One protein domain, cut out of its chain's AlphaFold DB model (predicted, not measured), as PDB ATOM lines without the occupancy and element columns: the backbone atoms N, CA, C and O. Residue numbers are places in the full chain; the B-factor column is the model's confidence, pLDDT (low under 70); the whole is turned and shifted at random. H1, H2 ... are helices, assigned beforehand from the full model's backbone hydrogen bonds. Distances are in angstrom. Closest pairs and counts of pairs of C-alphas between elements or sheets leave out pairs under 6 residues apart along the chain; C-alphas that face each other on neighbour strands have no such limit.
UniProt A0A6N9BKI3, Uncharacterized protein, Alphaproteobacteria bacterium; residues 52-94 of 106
ATOM      1  N   GLU A  52     194.360  87.129 141.734       92.69
ATOM      2  CA  GLU A  52     195.432  87.516 142.649       92.69
ATOM      3  C   GLU A  52     194.975  88.612 143.624       92.69
ATOM      4  O   GLU A  52     195.184  88.495 144.832       92.69
ATOM      5  N   GLU A  53     194.295  89.652 143.141       87.81
ATOM      6  CA  GLU A  53     193.725  90.696 144.003       87.81
ATOM      7  C   GLU A  53     192.645  90.140 144.931       87.81
ATOM      8  O   GLU A  53     192.599  90.489 146.112       87.81
ATOM      9  N   GLN A  54     191.821  89.220 144.432       91.94
ATOM     10  CA  GLN A  54     190.813  88.528 145.220       91.94
ATOM     11  C   GLN A  54     191.461  87.671 146.321       91.94
ATOM     12  O   GLN A  54     191.060  87.761 147.483       91.94
ATOM     13  N   ARG A  55     192.517  86.905 146.007       94.94
ATOM     14  CA  ARG A  55     193.291  86.148 147.012       94.94
ATOM     15  C   ARG A  55     193.926  87.055 148.063       94.94
ATOM     16  O   ARG A  55     193.859  86.748 149.257       94.94
ATOM     17  N   ARG A  56     194.505  88.189 147.654       93.31
ATOM     18  CA  ARG A  56     195.071  89.185 148.580       93.31
ATOM     19  C   ARG A  56     194.006  89.785 149.483       93.31
ATOM     20  O   ARG A  56     194.234  89.902 150.687       93.31
ATOM     21  N   LEU A  57     192.846  90.138 148.931       92.62
ATOM     22  CA  LEU A  57     191.728  90.669 149.701       92.62
ATOM     23  C   LEU A  57     191.271  89.662 150.760       92.62
ATOM     24  O   LEU A  57     191.220  90.011 151.938       92.62
ATOM     25  N   TYR A  58     191.016  88.410 150.374       94.12
ATOM     26  CA  TYR A  58     190.602  87.379 151.328       94.12
ATOM     27  C   TYR A  58     191.657  87.104 152.395       94.12
ATOM     28  O   TYR A  58     191.313  86.980 153.567       94.12
ATOM     29  N   SER A  59     192.938  87.088 152.024       94.75
ATOM     30  CA  SER A  59     194.031  86.926 152.989       94.75
ATOM     31  C   SER A  59     194.031  88.053 154.024       94.75
ATOM     32  O   SER A  59     194.137  87.796 155.221       94.75
ATOM     33  N   ARG A  60     193.833  89.307 153.593       94.06
ATOM     34  CA  ARG A  60     193.740  90.463 154.501       94.06
ATOM     35  C   ARG A  60     192.505  90.407 155.396       94.06
ATOM     36  O   ARG A  60     192.616  90.703 156.582       94.06
ATOM     37  N   VAL A  61     191.351  90.024 154.850       95.06
ATOM     38  CA  VAL A  61     190.116  89.845 155.632       95.06
ATOM     39  C   VAL A  61     190.302  88.753 156.685       95.06
ATOM     40  O   VAL A  61     189.909  88.944 157.830       95.06
ATOM     41  N   ASN A  62     190.960  87.647 156.336       93.19
ATOM     42  CA  ASN A  62     191.238  86.570 157.278       93.19
ATOM     43  C   ASN A  62     192.186  87.012 158.404       93.19
ATOM     44  O   ASN A  62     191.932  86.719 159.566       93.19
ATOM     45  N   LEU A  63     193.239  87.774 158.085       92.88
ATOM     46  CA  LEU A  63     194.128  88.354 159.100       92.88
ATOM     47  C   LEU A  63     193.384  89.304 160.046       92.88
ATOM     48  O   LEU A  63     193.603  89.260 161.252       92.88
ATOM     49  N   LEU A  64     192.482  90.133 159.513       91.44
ATOM     50  CA  LEU A  64     191.617  90.996 160.320       91.44
ATOM     51  C   LEU A  64     190.707  90.183 161.244       91.44
ATOM     52  O   LEU A  64     190.569  90.531 162.412       91.44
ATOM     53  N   LEU A  65     190.109  89.098 160.747       91.25
ATOM     54  CA  LEU A  65     189.268  88.218 161.561       91.25
ATOM     55  C   LEU A  65     190.055  87.574 162.705       91.25
ATOM     56  O   LEU A  65     189.571  87.591 163.833       91.25
ATOM     57  N   LEU A  66     191.262  87.068 162.437       90.31
ATOM     58  CA  LEU A  66     192.136  86.495 163.465       90.31
ATOM     59  C   LEU A  66     192.528  87.540 164.518       90.31
ATOM     60  O   LEU A  66     192.365  87.301 165.708       90.31
ATOM     61  N   ALA A  67     192.941  88.737 164.093       87.50
ATOM     62  CA  ALA A  67     193.275  89.816 165.021       87.50
ATOM     63  C   ALA A  67     192.071  90.234 165.887       87.50
ATOM     64  O   ALA A  67     192.209  90.481 167.084       87.50
ATOM     65  N   CYS A  68     190.870  90.289 165.302       84.00
ATOM     66  CA  CYS A  68     189.641  90.543 166.050       84.00
ATOM     67  C   CYS A  68     189.345  89.432 167.064       84.00
ATOM     68  O   CYS A  68     188.920  89.737 168.176       84.00
ATOM     69  N   GLN A  69     189.571  88.165 166.706       88.44
ATOM     70  CA  GLN A  69     189.409  87.042 167.629       88.44
ATOM     71  C   GLN A  69     190.357  87.177 168.818       88.44
ATOM     72  O   GLN A  69     189.880  87.143 169.949       88.44
ATOM     73  N   ASP A  70     191.641  87.447 168.578       86.62
ATOM     74  CA  ASP A  70     192.643  87.622 169.636       86.62
ATOM     75  C   ASP A  70     192.288  88.769 170.595       86.62
ATOM     76  O   ASP A  70     192.429  88.640 171.808       86.62
ATOM     77  N   LEU A  71     191.755  89.880 170.074       85.31
ATOM     78  CA  LEU A  71     191.291  91.004 170.899       85.31
ATOM     79  C   LEU A  71     190.111  90.641 171.810       85.31
ATOM     80  O   LEU A  71     189.914  91.284 172.844       85.31
ATOM     81  N   THR A  72     189.314  89.652 171.409       87.44
ATOM     82  CA  THR A  72     188.101  89.213 172.114       87.44
ATOM     83  C   THR A  72     188.277  87.906 172.883       87.44
ATOM     84  O   THR A  72     187.352  87.481 173.570       87.44
ATOM     85  N   ALA A  73     189.443  87.269 172.792       88.75
ATOM     86  CA  ALA A  73     189.777  86.103 173.588       88.75
ATOM     87  C   ALA A  73     190.190  86.523 175.015       88.75
ATOM     88  O   ALA A  73     190.796  87.590 175.185       88.75
ATOM     89  N   PRO A  74     189.891  85.709 176.046       90.44
ATOM     90  CA  PRO A  74     190.386  85.952 177.398       90.44
ATOM     91  C   PRO A  74     191.917  85.917 177.449       90.44
ATOM     92  O   PRO A  74     192.553  85.053 176.838       90.44
ATOM     93  N   LEU A  75     192.517  86.841 178.199       86.56
ATOM     94  CA  LEU A  75     193.956  86.844 178.444       86.56
ATOM     95  C   LEU A  75     194.356  85.645 179.321       86.56
ATOM     96  O   LEU A  75     193.591  85.258 180.209       86.56
ATOM     97  N   PRO A  76     195.562  85.073 179.145       87.56
ATOM     98  CA  PRO A  76     195.999  83.915 179.919       87.56
ATOM     99  C   PRO A  76     195.862  84.131 181.433       87.56
ATOM    100  O   PRO A  76     196.434  85.066 181.990       87.56
ATOM    101  N   GLY A  77     195.122  83.243 182.098       90.81
ATOM    102  CA  GLY A  77     194.918  83.292 183.550       90.81
ATOM    103  C   GLY A  77     193.911  84.340 184.031       90.81
ATOM    104  O   GLY A  77     193.833  84.576 185.235       90.81
ATOM    105  N   THR A  78     193.142  84.956 183.130       88.00
ATOM    106  CA  THR A  78     192.065  85.890 183.480       88.00
ATOM    107  C   THR A  78     190.827  85.644 182.616       88.00
ATOM    108  O   THR A  78     190.942  85.139 181.504       88.00
ATOM    109  N   ASP A  79     189.661  86.087 183.082       91.25
ATOM    110  CA  ASP A  79     188.432  86.113 182.271       91.25
ATOM    111  C   ASP A  79     188.272  87.432 181.490       91.25
ATOM    112  O   ASP A  79     187.232  87.683 180.890       91.25
ATOM    113  N   VAL A  80     189.295  88.295 181.513       90.88
ATOM    114  CA  VAL A  80     189.280  89.621 180.891       90.88
ATOM    115  C   VAL A  80     189.911  89.539 179.509       90.88
ATOM    116  O   VAL A  80     191.017  89.022 179.337       90.88
ATOM    117  N   THR A  81     189.225  90.081 178.513       92.81
ATOM    118  CA  THR A  81     189.737  90.185 177.144       92.81
ATOM    119  C   THR A  81     190.662  91.392 176.986       92.81
ATOM    120  O   THR A  81     190.545  92.394 177.701       92.81
ATOM    121  N   LEU A  82     191.574  91.349 176.007       86.81
ATOM    122  CA  LEU A  82     192.452  92.493 175.721       86.81
ATOM    123  C   LEU A  82     191.641  93.753 175.376       86.81
ATOM    124  O   LEU A  82     191.995  94.854 175.799       86.81
ATOM    125  N   ARG A  83     190.516  93.592 174.669       87.94
ATOM    126  CA  ARG A  83     189.569  94.678 174.403       87.94
ATOM    127  C   ARG A  83     189.054  95.319 175.693       87.94
ATOM    128  O   ARG A  83     189.077  96.542 175.801       87.94
ATOM    129  N   GLU A  84     188.590  94.529 176.659       87.94
ATOM    130  CA  GLU A  84     188.064  95.047 177.929       87.94
ATOM    131  C   GLU A  84     189.143  95.753 178.753       87.94
ATOM    132  O   GLU A  84     188.883  96.815 179.318       87.94
ATOM    133  N   ALA A  85     190.365  95.214 178.771       86.88
ATOM    134  CA  ALA A  85     191.501  95.844 179.437       86.88
ATOM    135  C   ALA A  85     191.845  97.211 178.818       86.88
ATOM    136  O   ALA A  85     192.021  98.194 179.539       86.88
ATOM    137  N   VAL A  86     191.888  97.301 177.484       88.25
ATOM    138  CA  VAL A  86     192.125  98.566 176.773       88.25
ATOM    139  C   VAL A  86     190.975  99.546 176.996       88.25
ATOM    140  O   VAL A  86     191.231 100.710 177.288       88.25
ATOM    141  N   GLU A  87     189.716  99.101 176.921       88.12
ATOM    142  CA  GLU A  87     188.555  99.950 177.223       88.12
ATOM    143  C   GLU A  87     188.602 100.487 178.660       88.12
ATOM    144  O   GLU A  87     188.264 101.649 178.896       88.12
ATOM    145  N   PHE A  88     189.027  99.666 179.623       87.75
ATOM    146  CA  PHE A  88     189.205 100.086 181.009       87.75
ATOM    147  C   PHE A  88     190.286 101.166 181.137       87.75
ATOM    148  O   PHE A  88     190.012 102.221 181.705       87.75
ATOM    149  N   LEU A  89     191.479 100.941 180.573       89.75
ATOM    150  CA  LEU A  89     192.582 101.909 180.612       89.75
ATOM    151  C   LEU A  89     192.220 103.218 179.902       89.75
ATOM    152  O   LEU A  89     192.460 104.297 180.433       89.75
ATOM    153  N   TRP A  90     191.566 103.126 178.746       86.81
ATOM    154  CA  TRP A  90     191.079 104.274 177.983       86.81
ATOM    155  C   TRP A  90     190.066 105.106 178.787       86.81
ATOM    156  O   TRP A  90     190.107 106.334 178.769       86.81
ATOM    157  N   ARG A  91     189.169 104.457 179.544       83.19
ATOM    158  CA  ARG A  91     188.249 105.149 180.468       83.19
ATOM    159  C   ARG A  91     188.972 105.742 181.676       83.19
ATOM    160  O   ARG A  91     188.596 106.823 182.120       83.19
ATOM    161  N   ALA A  92     189.975 105.048 182.211       88.00
ATOM    162  CA  ALA A  92     190.772 105.531 183.338       88.00
ATOM    163  C   ALA A  92     191.561 106.803 182.979       88.00
ATOM    164  O   ALA A  92     191.715 107.675 183.828       88.00
ATOM    165  N   ASP A  93     191.967 106.944 181.715       89.25
ATOM    166  CA  ASP A  93     192.629 108.136 181.165       89.25
ATOM    167  C   ASP A  93     191.660 109.309 180.881       89.25
ATOM    168  O   ASP A  93     192.033 110.336 180.321       89.25
ATOM    169  N   GLY A  94     190.385 109.184 181.271       86.88
ATOM    170  CA  GLY A  94     189.402 110.269 181.189       86.88
ATOM    171  C   GLY A  94     188.748 110.445 179.818       86.88
ATOM    172  O   GLY A  94     188.097 111.462 179.571       86.88
TER     173      GLY A  94
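Overview. This is residues 52 to 94 of the 106 residues of an uncharacterized protein of Alphaproteobacteria bacterium (UniProt A0A6N9BKI3). What shape is this? A long helix, H1, and a shorter one, H2, meet near their ends in a wide corner, joined there by a looped link; residues 52 to 67 and 87 to 94 stick out. What builds it? The printed part has 43 residues with two named helices, H1 then H2, and no named strand: all helix. How spread is it? It is extended and flat, with a radius of gyration of the C-alphas of 14.7 A and spans of 44 by 27 by 8 A.

Arrangement. Where do the helices touch? H1, residues 52 to 72, touches H2, residues 82 to 92, with residues 70 to 72 alone; the closest C-alphas, of Leu 71 and Leu 82, are 5.2 A apart. How do they run? They run the same way at a steep tilt of 63 degrees. What of their backbones? In H1 and H2 every O i to N i+4 pair is within hydrogen-bond range.

Along the chain. Where is H1? It runs 30.4 A from C-alpha 52 at (195.432, 87.516, 142.649). Where is H2? It runs 15.2 A to C-alpha 92 at (190.772, 105.531, 183.338).

Size, cuts and confidence. How long is it? The C-alphas farthest apart, of Glu 52 and Gly 94, are 45.2 A apart. Is it continuous and confident? The printed part has no cut, its link is short, and no printed residue is under 70 in pLDDT.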